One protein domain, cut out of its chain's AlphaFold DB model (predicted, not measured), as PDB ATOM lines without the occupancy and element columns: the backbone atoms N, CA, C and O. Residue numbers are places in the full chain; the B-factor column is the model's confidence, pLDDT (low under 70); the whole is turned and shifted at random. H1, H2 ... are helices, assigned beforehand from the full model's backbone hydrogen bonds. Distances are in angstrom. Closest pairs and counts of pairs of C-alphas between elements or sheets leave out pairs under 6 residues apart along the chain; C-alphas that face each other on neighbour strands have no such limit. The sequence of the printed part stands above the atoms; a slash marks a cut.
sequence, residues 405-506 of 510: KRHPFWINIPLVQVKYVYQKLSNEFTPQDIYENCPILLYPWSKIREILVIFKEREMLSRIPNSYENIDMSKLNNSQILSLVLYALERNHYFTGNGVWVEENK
ATOM      1  N   LYS A 405     -32.813 -31.499  38.675       90.50
ATOM      2  CA  LYS A 405     -33.684 -32.635  38.321       90.50
ATOM      3  C   LYS A 405     -34.889 -32.778  39.261       90.50
ATOM      4  O   LYS A 405     -35.848 -33.448  38.892       90.50
ATOM      5  N   ARG A 406     -34.859 -32.148  40.444       87.88
ATOM      6  CA  ARG A 406     -36.008 -32.085  41.362       87.88
ATOM      7  C   ARG A 406     -37.206 -31.368  40.735       87.88
ATOM      8  O   ARG A 406     -38.337 -31.688  41.075       87.88
ATOM      9  N   HIS A 407     -36.971 -30.442  39.805       90.19
ATOM     10  CA  HIS A 407     -38.041 -29.739  39.113       90.19
ATOM     11  C   HIS A 407     -38.590 -30.587  37.947       90.19
ATOM     12  O   HIS A 407     -37.816 -30.962  37.064       90.19
ATOM     13  N   PRO A 408     -39.905 -30.857  37.854       88.81
ATOM     14  CA  PRO A 408     -40.466 -31.808  36.883       88.81
ATOM     15  C   PRO A 408     -40.249 -31.391  35.422       88.81
ATOM     16  O   PRO A 408     -40.011 -32.232  34.553       88.81
ATOM     17  N   PHE A 409     -40.240 -30.086  35.151       88.81
ATOM     18  CA  PHE A 409     -40.068 -29.525  33.808       88.81
ATOM     19  C   PHE A 409     -38.649 -29.029  33.515       88.81
ATOM     20  O   PHE A 409     -38.456 -28.245  32.594       88.81
ATOM     21  N   TRP A 410     -37.636 -29.466  34.272       88.75
ATOM     22  CA  TRP A 410     -36.277 -28.920  34.161       88.75
ATOM     23  C   TRP A 410     -35.669 -29.007  32.761       88.75
ATOM     24  O   TRP A 410     -34.938 -28.112  32.346       88.75
ATOM     25  N   ILE A 411     -35.983 -30.062  32.002       87.81
ATOM     26  CA  ILE A 411     -35.547 -30.134  30.612       87.81
ATOM     27  C   ILE A 411     -36.350 -29.173  29.746       87.81
ATOM     28  O   ILE A 411     -35.779 -28.640  28.817       87.81
ATOM     29  N   ASN A 412     -37.624 -28.898  30.017       86.81
ATOM     30  CA  ASN A 412     -38.559 -28.168  29.152       86.81
ATOM     31  C   ASN A 412     -38.328 -26.652  29.030       86.81
ATOM     32  O   ASN A 412     -39.098 -26.003  28.329       86.81
ATOM     33  N   ILE A 413     -37.269 -26.107  29.626       88.31
ATOM     34  CA  ILE A 413     -36.996 -24.667  29.601       88.31
ATOM     35  C   ILE A 413     -35.980 -24.308  28.502       88.31
ATOM     36  O   ILE A 413     -34.938 -24.967  28.391       88.31
ATOM     37  N   PRO A 414     -36.241 -23.276  27.674       89.25
ATOM     38  CA  PRO A 414     -35.288 -22.795  26.678       89.25
ATOM     39  C   PRO A 414     -33.994 -22.265  27.310       89.25
ATOM     40  O   PRO A 414     -34.025 -21.471  28.249       89.25
ATOM     41  N   LEU A 415     -32.840 -22.625  26.739       90.38
ATOM     42  CA  LEU A 415     -31.531 -22.186  27.247       90.38
ATOM     43  C   LEU A 415     -31.363 -20.662  27.242       90.38
ATOM     44  O   LEU A 415     -30.719 -20.114  28.133       90.38
ATOM     45  N   VAL A 416     -31.966 -19.982  26.260       91.25
ATOM     46  CA  VAL A 416     -31.954 -18.515  26.157       91.25
ATOM     47  C   VAL A 416     -32.563 -17.882  27.411       91.25
ATOM     48  O   VAL A 416     -31.992 -16.940  27.956       91.25
ATOM     49  N   GLN A 417     -33.673 -18.438  27.913       91.88
ATOM     50  CA  GLN A 417     -34.319 -17.970  29.139       91.88
ATOM     51  C   GLN A 417     -33.428 -18.213  30.357       91.88
ATOM     52  O   GLN A 417     -33.202 -17.289  31.129       91.88
ATOM     53  N   VAL A 418     -32.872 -19.417  30.497       93.06
ATOM     54  CA  VAL A 418     -31.985 -19.761  31.621       93.06
ATOM     55  C   VAL A 418     -30.777 -18.823  31.685       93.06
ATOM     56  O   VAL A 418     -30.459 -18.285  32.746       93.06
ATOM     57  N   LYS A 419     -30.135 -18.565  30.538       92.69
ATOM     58  CA  LYS A 419     -29.017 -17.617  30.442       92.69
ATOM     59  C   LYS A 419     -29.451 -16.195  30.805       92.69
ATOM     60  O   LYS A 419     -28.737 -15.518  31.541       92.69
ATOM     61  N   TYR A 420     -30.607 -15.753  30.316       94.00
ATOM     62  CA  TYR A 420     -31.145 -14.424  30.602       94.00
ATOM     63  C   TYR A 420     -31.465 -14.226  32.091       94.00
ATOM     64  O   TYR A 420     -31.070 -13.220  32.676       94.00
ATOM     65  N   VAL A 421     -32.125 -15.199  32.724       95.38
ATOM     66  CA  VAL A 421     -32.464 -15.162  34.155       95.38
ATOM     67  C   VAL A 421     -31.198 -15.117  35.001       95.38
ATOM     68  O   VAL A 421     -31.095 -14.278  35.892       95.38
ATOM     69  N   TYR A 422     -30.197 -15.942  34.677       95.44
ATOM     70  CA  TYR A 422     -28.904 -15.892  35.355       95.44
ATOM     71  C   TYR A 422     -28.257 -14.505  35.263       95.44
ATOM     72  O   TYR A 422     -27.826 -13.961  36.277       95.44
ATOM     73  N   GLN A 423     -28.213 -13.910  34.064       94.44
ATOM     74  CA  GLN A 423     -27.638 -12.576  33.858       94.44
ATOM     75  C   GLN A 423     -28.348 -11.504  34.688       94.44
ATOM     76  O   GLN A 423     -27.695 -10.599  35.192       94.44
ATOM     77  N   LYS A 424     -29.673 -11.601  34.845       96.56
ATOM     78  CA  LYS A 424     -30.445 -10.655  35.656       96.56
ATOM     79  C   LYS A 424     -30.226 -10.846  37.154       96.56
ATOM     80  O   LYS A 424     -30.013  -9.856  37.844       96.56
ATOM     81  N   LEU A 425     -30.219 -12.088  37.636       95.56
ATOM     82  CA  LEU A 425     -29.949 -12.392  39.045       95.56
ATOM     83  C   LEU A 425     -28.516 -12.032  39.450       95.56
ATOM     84  O   LEU A 425     -28.305 -11.516  40.541       95.56
ATOM     85  N   SER A 426     -27.542 -12.220  38.558       94.62
ATOM     86  CA  SER A 426     -26.124 -11.931  38.831       94.62
ATOM     87  C   SER A 426     -25.825 -10.453  39.112       94.62
ATOM     88  O   SER A 426     -24.721 -10.134  39.541       94.62
ATOM     89  N   ASN A 427     -26.776  -9.547  38.862       93.81
ATOM     90  CA  ASN A 427     -26.635  -8.132  39.207       93.81
ATOM     91  C   ASN A 427     -26.765  -7.872  40.715       93.81
ATOM     92  O   ASN A 427     -26.278  -6.854  41.193       93.81
ATOM     93  N   GLU A 428     -27.445  -8.757  41.448       91.81
ATOM     94  CA  GLU A 428     -27.775  -8.567  42.870       91.81
ATOM     95  C   GLU A 428     -27.342  -9.752  43.747       91.81
ATOM     96  O   GLU A 428     -27.090  -9.585  44.938       91.81
ATOM     97  N   PHE A 429     -27.230 -10.945  43.160       94.81
ATOM     98  CA  PHE A 429     -26.956 -12.194  43.860       94.81
ATOM     99  C   PHE A 429     -25.614 -12.777  43.429       94.81
ATOM    100  O   PHE A 429     -25.232 -12.719  42.256       94.81
ATOM    101  N   THR A 430     -24.896 -13.383  44.373       94.25
ATOM    102  CA  THR A 430     -23.627 -14.040  44.065       94.25
ATOM    103  C   THR A 430     -23.869 -15.375  43.344       94.25
ATOM    104  O   THR A 430     -24.935 -15.982  43.479       94.25
ATOM    105  N   PRO A 431     -22.874 -15.914  42.609       93.38
ATOM    106  CA  PRO A 431     -22.992 -17.245  42.014       93.38
ATOM    107  C   PRO A 431     -23.291 -18.355  43.034       93.38
ATOM    108  O   PRO A 431     -23.924 -19.344  42.675       93.38
ATOM    109  N   GLN A 432     -22.865 -18.195  44.294       93.81
ATOM    110  CA  GLN A 432     -23.166 -19.143  45.369       93.81
ATOM    111  C   GLN A 432     -24.654 -19.108  45.737       93.81
ATOM    112  O   GLN A 432     -25.285 -20.163  45.759       93.81
ATOM    113  N   ASP A 433     -25.231 -17.914  45.922       94.56
ATOM    114  CA  ASP A 433     -26.660 -17.748  46.236       94.56
ATOM    115  C   ASP A 433     -27.545 -18.380  45.148       94.56
ATOM    116  O   ASP A 433     -28.522 -19.084  45.428       94.56
ATOM    117  N   ILE A 434     -27.169 -18.166  43.880       95.19
ATOM    118  CA  ILE A 434     -27.877 -18.712  42.717       95.19
ATOM    119  C   ILE A 434     -27.707 -20.234  42.631       95.19
ATOM    120  O   ILE A 434     -28.639 -20.927  42.231       95.19
ATOM    121  N   TYR A 435     -26.538 -20.774  42.981       94.69
ATOM    122  CA  TYR A 435     -26.308 -22.219  42.992       94.69
ATOM    123  C   TYR A 435     -27.155 -22.929  44.057       94.69
ATOM    124  O   TYR A 435     -27.772 -23.953  43.758       94.69
ATOM    125  N   GLU A 436     -27.245 -22.376  45.266       93.31
ATOM    126  CA  GLU A 436     -28.078 -22.927  46.347       93.31
ATOM    127  C   GLU A 436     -29.569 -22.942  45.975       93.31
ATOM    128  O   GLU A 436     -30.296 -23.871  46.327       93.31
ATOM    129  N   ASN A 437     -29.995 -21.977  45.157       94.50
ATOM    130  CA  ASN A 437     -31.365 -21.830  44.671       94.50
ATOM    131  C   ASN A 437     -31.507 -22.137  43.172       94.50
ATOM    132  O   ASN A 437     -32.394 -21.609  42.505       94.50
ATOM    133  N   CYS A 438     -30.659 -23.018  42.629       94.06
ATOM    134  CA  CYS A 438     -30.518 -23.249  41.186       94.06
ATOM    135  C   CYS A 438     -31.828 -23.444  40.385       94.06
ATOM    136  O   CYS A 438     -31.896 -22.946  39.255       94.06
ATOM    137  N   PRO A 439     -32.888 -24.108  40.906       94.19
ATOM    138  CA  PRO A 439     -34.150 -24.254  40.182       94.19
ATOM    139  C   PRO A 439     -34.808 -22.924  39.797       94.19
ATOM    140  O   PRO A 439     -35.547 -22.898  38.816       94.19
ATOM    141  N   ILE A 440     -34.497 -21.815  40.481       95.00
ATOM    142  CA  ILE A 440     -35.013 -20.480  40.144       95.00
ATOM    143  C   ILE A 440     -34.685 -20.065  38.701       95.00
ATOM    144  O   ILE A 440     -35.460 -19.355  38.065       95.00
ATOM    145  N   LEU A 441     -33.583 -20.571  38.133       95.06
ATOM    146  CA  LEU A 441     -33.167 -20.290  36.754       95.06
ATOM    147  C   LEU A 441     -34.147 -20.825  35.696       95.06
ATOM    148  O   LEU A 441     -34.070 -20.433  34.531       95.06
ATOM    149  N   LEU A 442     -35.046 -21.732  36.083       93.62
ATOM    150  CA  LEU A 442     -36.059 -22.323  35.211       93.62
ATOM    151  C   LEU A 442     -37.291 -21.421  35.036       93.62
ATOM    152  O   LEU A 442     -38.062 -21.622  34.098       93.62
ATOM    153  N   TYR A 443     -37.470 -20.422  35.903       93.69
ATOM    154  CA  TYR A 443     -38.665 -19.582  35.938       93.69
ATOM    155  C   TYR A 443     -38.524 -18.343  35.043       93.69
ATOM    156  O   TYR A 443     -37.411 -17.876  34.792       93.69
ATOM    157  N   PRO A 444     -39.629 -17.784  34.520       93.38
ATOM    158  CA  PRO A 444     -39.595 -16.541  33.762       93.38
ATOM    159  C   PRO A 444     -39.135 -15.365  34.628       93.38
ATOM    160  O   PRO A 444     -39.643 -15.153  35.729       93.38
ATOM    161  N   TRP A 445     -38.233 -14.535  34.096       94.38
ATOM    162  CA  TRP A 445     -37.737 -13.349  34.805       94.38
ATOM    163  C   TRP A 445     -38.849 -12.379  35.223       94.38
ATOM    164  O   TRP A 445     -38.728 -11.743  36.262       94.38
ATOM    165  N   SER A 446     -39.930 -12.261  34.444       93.19
ATOM    166  CA  SER A 446     -41.070 -11.401  34.786       93.19
ATOM    167  C   SER A 446     -41.665 -11.759  36.150       93.19
ATOM    168  O   SER A 446     -41.778 -10.879  36.997       93.19
ATOM    169  N   LYS A 447     -41.941 -13.049  36.382       91.88
ATOM    170  CA  LYS A 447     -42.493 -13.563  37.644       91.88
ATOM    171  C   LYS A 447     -41.494 -13.446  38.798       91.88
ATOM    172  O   LYS A 447     -41.853 -13.018  39.888       91.88
ATOM    173  N   ILE A 448     -40.223 -13.778  38.543       93.75
ATOM    174  CA  ILE A 448     -39.148 -13.642  39.542       93.75
ATOM    175  C   ILE A 448     -39.044 -12.182  40.002       93.75
ATOM    176  O   ILE A 448     -39.008 -11.908  41.198       93.75
ATOM    177  N   ARG A 449     -39.013 -11.239  39.053       92.94
ATOM    178  CA  ARG A 449     -38.890  -9.808  39.335       92.94
ATOM    179  C   ARG A 449     -40.079  -9.278  40.128       92.94
ATOM    180  O   ARG A 449     -39.858  -8.513  41.055       92.94
ATOM    181  N   GLU A 450     -41.302  -9.647  39.761       89.38
ATOM    182  CA  GLU A 450     -42.516  -9.216  40.464       89.38
ATOM    183  C   GLU A 450     -42.455  -9.583  41.951       89.38
ATOM    184  O   GLU A 450     -42.601  -8.723  42.816       89.38
ATOM    185  N   ILE A 451     -42.108 -10.833  42.248       88.38
ATOM    186  CA  ILE A 451     -41.987 -11.317  43.625       88.38
ATOM    187  C   ILE A 451     -40.799 -10.671  44.349       88.38
ATOM    188  O   ILE A 451     -40.919 -10.303  45.517       88.38
ATOM    189  N   LEU A 452     -39.667 -10.471  43.667       89.31
ATOM    190  CA  LEU A 452     -38.526  -9.744  44.234       89.31
ATOM    191  C   LEU A 452     -38.883  -8.300  44.611       89.31
ATOM    192  O   LEU A 452     -38.417  -7.821  45.640       89.31
ATOM    193  N   VAL A 453     -39.690  -7.607  43.802       87.38
ATOM    194  CA  VAL A 453     -40.156  -6.245  44.107       87.38
ATOM    195  C   VAL A 453     -41.048  -6.257  45.344       87.38
ATOM    196  O   VAL A 453     -40.801  -5.477  46.259       87.38
ATOM    197  N   ILE A 454     -41.995  -7.196  45.434       82.88
ATOM    198  CA  ILE A 454     -42.878  -7.319  46.605       82.88
ATOM    199  C   ILE A 454     -42.075  -7.564  47.891       82.88
ATOM    200  O   ILE A 454     -42.369  -6.981  48.928       82.88
ATOM    201  N   PHE A 455     -41.027  -8.389  47.831       78.88
ATOM    202  CA  PHE A 455     -40.171  -8.648  48.990       78.88
ATOM    203  C   PHE A 455     -39.252  -7.477  49.370       78.88
ATOM    204  O   PHE A 455     -38.814  -7.403  50.518       78.88
ATOM    205  N   LYS A 456     -38.956  -6.564  48.437       76.69
ATOM    206  CA  LYS A 456     -38.162  -5.353  48.695       76.69
ATOM    207  C   LYS A 456     -39.017  -4.190  49.202       76.69
ATOM    208  O   LYS A 456     -38.569  -3.433  50.061       76.69
ATOM    209  N   GLU A 457     -40.236  -4.048  48.695       73.25
ATOM    210  CA  GLU A 457     -41.161  -2.975  49.056       73.25
ATOM    211  C   GLU A 457     -42.052  -3.417  50.223       73.25
ATOM    212  O   GLU A 457     -43.087  -4.053  50.034       73.25
ATOM    213  N   ARG A 458     -41.659  -3.064  51.458       58.94
ATOM    214  CA  ARG A 458     -42.378  -3.448  52.694       58.94
ATOM    215  C   ARG A 458     -43.875  -3.103  52.675       58.94
ATOM    216  O   ARG A 458     -44.665  -3.836  53.259       58.94
ATOM    217  N   GLU A 459     -44.267  -2.034  51.984       54.00
ATOM    218  CA  GLU A 459     -45.668  -1.612  51.833       54.00
ATOM    219  C   GLU A 459     -46.507  -2.547  50.942       54.00
ATOM    220  O   GLU A 459     -47.729  -2.558  51.052       54.00
ATOM    221  N   MET A 460     -45.877  -3.354  50.080       53.41
ATOM    222  CA  MET A 460     -46.553  -4.309  49.189       53.41
ATOM    223  C   MET A 460     -46.768  -5.685  49.838       53.41
ATOM    224  O   MET A 460     -47.596  -6.459  49.358       53.41
ATOM    225  N   LEU A 461     -46.072  -5.993  50.941       56.03
ATOM    226  CA  LEU A 461     -46.220  -7.258  51.679       56.03
ATOM    227  C   LEU A 461     -47.631  -7.429  52.265       56.03
ATOM    228  O   LEU A 461     -48.160  -8.538  52.269       56.03
ATOM    229  N   SER A 462     -48.273  -6.328  52.669       52.22
ATOM    230  CA  SER A 462     -49.648  -6.292  53.194       52.22
ATOM    231  C   SER A 462     -50.725  -6.610  52.146       52.22
ATOM    232  O   SER A 462     -51.875  -6.865  52.498       52.22
ATOM    233  N   ARG A 463     -50.377  -6.618  50.850       51.72
ATOM    234  CA  ARG A 463     -51.293  -6.958  49.746       51.72
ATOM    235  C   ARG A 463     -51.317  -8.449  49.412       51.72
ATOM    236  O   ARG A 463     -52.122  -8.857  48.579       51.72
ATOM    237  N   ILE A 464     -50.454  -9.263  50.026       56.38
ATOM    238  CA  ILE A 464     -50.468 -10.717  49.840       56.38
ATOM    239  C   ILE A 464     -51.442 -11.328  50.862       56.38
ATOM    240  O   ILE A 464     -51.162 -11.275  52.060       56.38
ATOM    241  N   PRO A 465     -52.550 -11.966  50.435       45.31
ATOM    242  CA  PRO A 465     -53.461 -12.630  51.362       45.31
ATOM    243  C   PRO A 465     -52.722 -13.728  52.150       45.31
ATOM    244  O   PRO A 465     -52.117 -14.620  51.549       45.31
ATOM    245  N   ASN A 466     -52.782 -13.660  53.486       54.94
ATOM    246  CA  ASN A 466     -52.263 -14.645  54.451       54.94
ATOM    247  C   ASN A 466     -50.731 -14.882  54.533       54.94
ATOM    248  O   ASN A 466     -50.338 -16.007  54.851       54.94
ATOM    249  N   SER A 467     -49.817 -13.921  54.308       57.16
ATOM    250  CA  SER A 467     -48.387 -14.251  54.533       57.16
ATOM    251  C   SER A 467     -47.381 -13.108  54.708       57.16
ATOM    252  O   SER A 467     -47.422 -12.122  53.983       57.16
ATOM    253  N   TYR A 468     -46.378 -13.412  55.549       58.12
ATOM    254  CA  TYR A 468     -45.055 -12.788  55.752       58.12
ATOM    255  C   TYR A 468     -44.915 -11.677  56.804       58.12
ATOM    256  O   TYR A 468     -43.786 -11.269  57.059       58.12
ATOM    257  N   GLU A 469     -45.981 -11.270  57.500       53.22
ATOM    258  CA  GLU A 469     -45.915 -10.219  58.543       53.22
ATOM    259  C   GLU A 469     -44.912 -10.520  59.676       53.22
ATOM    260  O   GLU A 469     -44.322  -9.605  60.242       53.22
ATOM    261  N   ASN A 470     -44.653 -11.803  59.953       60.47
ATOM    262  CA  ASN A 470     -43.729 -12.246  61.003       60.47
ATOM    263  C   ASN A 470     -42.282 -12.476  60.519       60.47
ATOM    264  O   ASN A 470     -41.435 -12.875  61.320       60.47
ATOM    265  N   ILE A 471     -41.982 -12.290  59.226       68.31
ATOM    266  CA  ILE A 471     -40.631 -12.496  58.686       68.31
ATOM    267  C   ILE A 471     -39.915 -11.154  58.578       68.31
ATOM    268  O   ILE A 471     -40.236 -10.312  57.740       68.31
ATOM    269  N   ASP A 472     -38.881 -10.978  59.396       71.69
ATOM    270  CA  ASP A 472     -38.000  -9.820  59.297       71.69
ATOM    271  C   ASP A 472     -37.042  -9.972  58.107       71.69
ATOM    272  O   ASP A 472     -35.948 -10.531  58.216       71.69
ATOM    273  N   MET A 473     -37.462  -9.440  56.958       71.69
ATOM    274  CA  MET A 473     -36.690  -9.465  55.712       71.69
ATOM    275  C   MET A 473     -35.307  -8.811  55.846       71.69
ATOM    276  O   MET A 473     -34.415  -9.133  55.067       71.69
ATOM    277  N   SER A 474     -35.090  -7.928  56.834       72.25
ATOM    278  CA  SER A 474     -33.780  -7.290  57.050       72.25
ATOM    279  C   SER A 474     -32.724  -8.226  57.643       72.25
ATOM    280  O   SER A 474     -31.536  -7.918  57.587       72.25
ATOM    281  N   LYS A 475     -33.145  -9.376  58.182       81.12
ATOM    282  CA  LYS A 475     -32.260 -10.388  58.778       81.12
ATOM    283  C   LYS A 475     -31.940 -11.547  57.838       81.12
ATOM    284  O   LYS A 475     -31.143 -12.411  58.198       81.12
ATOM    285  N   LEU A 476     -32.571 -11.596  56.667       84.94
ATOM    286  CA  LEU A 476     -32.371 -12.677  55.712       84.94
ATOM    287  C   LEU A 476     -31.136 -12.425  54.855       84.94
ATOM    288  O   LEU A 476     -30.895 -11.314  54.389       84.94
ATOM    289  N   ASN A 477     -30.377 -13.488  54.602       88.94
ATOM    290  CA  ASN A 477     -29.313 -13.442  53.610       88.94
ATOM    291  C   ASN A 477     -29.873 -13.598  52.182       88.94
ATOM    292  O   ASN A 477     -31.008 -14.028  51.962       88.94
ATOM    293  N   ASN A 478     -29.046 -13.271  51.193       90.62
ATOM    294  CA  ASN A 478     -29.414 -13.306  49.777       90.62
ATOM    295  C   ASN A 478     -29.917 -14.682  49.306       90.62
ATOM    296  O   ASN A 478     -30.894 -14.757  48.560       90.62
ATOM    297  N   SER A 479     -29.296 -15.771  49.765       92.31
ATOM    298  CA  SER A 479     -29.734 -17.136  49.451       92.31
ATOM    299  C   SER A 479     -31.132 -17.441  50.009       92.31
ATOM    300  O   SER A 479     -31.987 -17.955  49.290       92.31
ATOM    301  N   GLN A 480     -31.416 -17.042  51.251       91.25
ATOM    302  CA  GLN A 480     -32.731 -17.198  51.883       91.25
ATOM    303  C   GLN A 480     -33.812 -16.388  51.161       91.25
ATOM    304  O   GLN A 480     -34.923 -16.883  50.973       91.25
ATOM    305  N   ILE A 481     -33.488 -15.175  50.701       90.88
ATOM    306  CA  ILE A 481     -34.404 -14.364  49.888       90.88
ATOM    307  C   ILE A 481     -34.766 -15.113  48.599       90.88
ATOM    308  O   ILE A 481     -35.947 -15.239  48.277       90.88
ATOM    309  N   LEU A 482     -33.785 -15.672  47.880       93.44
ATOM    310  CA  LEU A 482     -34.057 -16.463  46.673       93.44
ATOM    311  C   LEU A 482     -34.882 -17.724  46.964       93.44
ATOM    312  O   LEU A 482     -35.749 -18.075  46.162       93.44
ATOM    313  N   SER A 483     -34.667 -18.377  48.110       92.31
ATOM    314  CA  SER A 483     -35.485 -19.516  48.538       92.31
ATOM    315  C   SER A 483     -36.949 -19.120  48.746       92.31
ATOM    316  O   SER A 483     -37.847 -19.835  48.298       92.31
ATOM    317  N   LEU A 484     -37.209 -17.967  49.374       90.12
ATOM    318  CA  LEU A 484     -38.567 -17.445  49.565       90.12
ATOM    319  C   LEU A 484     -39.226 -17.044  48.245       90.12
ATOM    320  O   LEU A 484     -40.409 -17.312  48.046       90.12
ATOM    321  N   VAL A 485     -38.464 -16.460  47.317       90.94
ATOM    322  CA  VAL A 485     -38.951 -16.161  45.962       90.94
ATOM    323  C   VAL A 485     -39.384 -17.443  45.259       90.94
ATOM    324  O   VAL A 485     -40.479 -17.500  44.706       90.94
ATOM    325  N   LEU A 486     -38.560 -18.492  45.316       91.25
ATOM    326  CA  LEU A 486     -38.883 -19.788  44.725       91.25
ATOM    327  C   LEU A 486     -40.130 -20.418  45.364       91.25
ATOM    328  O   LEU A 486     -40.986 -20.946  44.658       91.25
ATOM    329  N   TYR A 487     -40.260 -20.318  46.689       91.00
ATOM    330  CA  TYR A 487     -41.452 -20.760  47.410       91.00
ATOM    331  C   TYR A 487     -42.705 -20.005  46.947       91.00
ATOM    332  O   TYR A 487     -43.709 -20.630  46.609       91.00
ATOM    333  N   ALA A 488     -42.647 -18.672  46.879       88.06
ATOM    334  CA  ALA A 488     -43.770 -17.839  46.459       88.06
ATOM    335  C   ALA A 488     -44.188 -18.113  45.002       88.06
ATOM    336  O   ALA A 488     -45.384 -18.146  44.716       88.06
ATOM    337  N   LEU A 489     -43.222 -18.377  44.111       89.81
ATOM    338  CA  LEU A 489     -43.478 -18.772  42.722       89.81
ATOM    339  C   LEU A 489     -44.282 -20.072  42.623       89.81
ATOM    340  O   LEU A 489     -45.146 -20.184  41.761       89.81
ATOM    341  N   GLU A 490     -44.007 -21.056  43.481       89.62
ATOM    342  CA  GLU A 490     -44.634 -22.384  43.412       89.62
ATOM    343  C   GLU A 490     -45.860 -22.555  44.309       89.62
ATOM    344  O   GLU A 490     -46.673 -23.447  44.059       89.62
ATOM    345  N   ARG A 491     -46.038 -21.698  45.322       86.94
ATOM    346  CA  ARG A 491     -47.160 -21.772  46.269       86.94
ATOM    347  C   ARG A 491     -48.508 -21.784  45.552       86.94
ATOM    348  O   ARG A 491     -49.338 -22.649  45.817       86.94
ATOM    349  N   ASN A 492     -48.696 -20.869  44.602       82.06
ATOM    350  CA  ASN A 492     -49.938 -20.747  43.828       82.06
ATOM    351  C   ASN A 492     -50.139 -21.908  42.834       82.06
ATOM    352  O   ASN A 492     -51.207 -22.054  42.249       82.06
ATOM    353  N   HIS A 493     -49.117 -22.747  42.651       85.06
ATOM    354  CA  HIS A 493     -49.126 -23.906  41.765       85.06
ATOM    355  C   HIS A 493     -48.982 -25.232  42.523       85.06
ATOM    356  O   HIS A 493     -48.695 -26.251  41.894       85.06
ATOM    357  N   TYR A 494     -49.172 -25.240  43.848       87.12
ATOM    358  CA  TYR A 494     -49.079 -26.436  44.695       87.12
ATOM    359  C   TYR A 494     -47.777 -27.235  44.490       87.12
ATOM    360  O   TYR A 494     -47.785 -28.462  44.553       87.12
ATOM    361  N   PHE A 495     -46.662 -26.551  44.204       86.81
ATOM    362  CA  PHE A 495     -45.349 -27.174  43.963       86.81
ATOM    363  C   PHE A 495     -45.324 -28.190  42.808       86.81
ATOM    364  O   PHE A 495     -44.487 -29.093  42.765       86.81
ATOM    365  N   THR A 496     -46.235 -28.045  41.843       88.12
ATOM    366  CA  THR A 496     -46.306 -28.898  40.647       88.12
ATOM    367  C   THR A 496     -45.231 -28.567  39.606       88.12
ATOM    368  O   THR A 496     -45.084 -29.300  38.627       88.12
ATOM    369  N   GLY A 497     -44.484 -27.469  39.775       86.25
ATOM    370  CA  GLY A 497     -43.518 -26.958  38.802       86.25
ATOM    371  C   GLY A 497     -44.154 -26.152  37.667       86.25
ATOM    372  O   GLY A 497     -43.459 -25.736  36.741       86.25
ATOM    373  N   ASN A 498     -45.475 -25.945  37.689       88.12
ATOM    374  CA  ASN A 498     -46.190 -25.206  36.645       88.12
ATOM    375  C   ASN A 498     -45.922 -23.693  36.678       88.12
ATOM    376  O   ASN A 498     -46.265 -23.000  35.718       88.12
ATOM    377  N   GLY A 499     -45.250 -23.176  37.714       84.12
ATOM    378  CA  GLY A 499     -44.884 -21.761  37.800       84.12
ATOM    379  C   GLY A 499     -43.921 -21.290  36.710       84.12
ATOM    380  O   GLY A 499     -43.814 -20.089  36.457       84.12
ATOM    381  N   VAL A 500     -43.269 -22.218  36.003       86.44
ATOM    382  CA  VAL A 500     -42.360 -21.911  34.889       86.44
ATOM    383  C   VAL A 500     -43.067 -21.422  33.618       86.44
ATOM    384  O   VAL A 500     -42.415 -20.859  32.737       86.44
ATOM    385  N   TRP A 501     -44.380 -21.625  33.495       86.56
ATOM    386  CA  TRP A 501     -45.144 -21.226  32.311       86.56
ATOM    387  C   TRP A 501     -45.584 -19.760  32.400       86.56
ATOM    388  O   TRP A 501     -45.984 -19.277  33.459       86.56
ATOM    389  N   VAL A 502     -45.477 -19.034  31.281       69.94
ATOM    390  CA  VAL A 502     -45.844 -17.605  31.182       69.94
ATOM    391  C   VAL A 502     -47.354 -17.426  31.006       69.94
ATOM    392  O   VAL A 502     -47.908 -16.433  31.462       69.94
ATOM    393  N   GLU A 503     -48.016 -18.394  30.373       61.69
ATOM    394  CA  GLU A 503     -49.461 -18.395  30.165       61.69
ATOM    395  C   GLU A 503     -50.142 -19.130  31.318       61.69
ATOM    396  O   GLU A 503     -50.040 -20.349  31.457       61.69
ATOM    397  N   GLU A 504     -50.851 -18.380  32.153       48.97
ATOM    398  CA  GLU A 504     -51.920 -18.950  32.958       48.97
ATOM    399  C   GLU A 504     -53.102 -19.171  32.017       48.97
ATOM    400  O   GLU A 504     -53.660 -18.218  31.469       48.97
ATOM    401  N   ASN A 505     -53.492 -20.429  31.802       35.41
ATOM    402  CA  ASN A 505     -54.815 -20.707  31.264       35.41
ATOM    403  C   ASN A 505     -55.825 -20.018  32.193       35.41
ATOM    404  O   ASN A 505     -56.090 -20.514  33.285       35.41
ATOM    405  N   LYS A 506     -56.417 -18.904  31.749       33.19
ATOM    406  CA  LYS A 506     -57.529 -18.195  32.411       33.19
ATOM    407  C   LYS A 506     -58.830 -19.024  32.478       33.19
ATOM    408  O   LYS A 506     -59.916 -18.465  32.516       33.19
TER     409      LYS A 506
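What this domain is: This is residues 405 to 506 of the 510 residues of an uncharacterized protein of Operophtera brumata (winter moth) (UniProt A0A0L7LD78). What is the main picture? In the middle, the longest helix, H6, crosses H4 steeply; H1 runs the same way as H4 but meets it at residue 445 alone, while short H2 and H3 pack on H6 and H5 makes a corner at H4's far end. How is it built overall? The 102 printed residues have six named helices, H1 to H6 in order, holding 54 residues, and no named strand: all helix. It is compact, radius of gyration of the C-alphas 13.5 A, spanning 36 by 35 by 21 A.

Where its parts are: Where is the longest helix? H6, residues 478 to 491, is 20.0 A long, from C-alpha (-29.414, -13.306, 49.777) to (-47.160, -21.772, 46.269). Where are the others? H4 is residues 445 to 456, 16.0 A, and H1 residues 415 to 425, 15.4 A, beginning at C-alpha (-31.531, -22.186, 27.247). H2 is residues 431 to 436, H3 438 to 442, H5 458 to 463.

How they stand to each other: What touches H6? H4 does, at a steep tilt of 64 degrees, opposite ways, C-alphas of Ile 451 and Val 485 closest at 6.2 A. H2 touches its residues 478 to 482, Asp 433 to Ser 479 closest, C-alphas 4.5 A apart; H3 only just touches it, with 3 pairs of C-alphas within 8 A, Ile 440 and Leu 486 closest at 6.0 A. How do the backbones run? Every O i to N i+4 pair is within hydrogen-bond range in H1, H2, H4 and H6; H3 has 0 of 1 and H5 0 of 2, against 2 of 2 and 2 of 3 O i to N i+3 pairs.

The domain as a whole: Which link is long? H5 to H6, 14 residues; the printed part has no cut. Where is confidence low? The pLDDT is under 70 in residues 458 to 471 and 502 to 506.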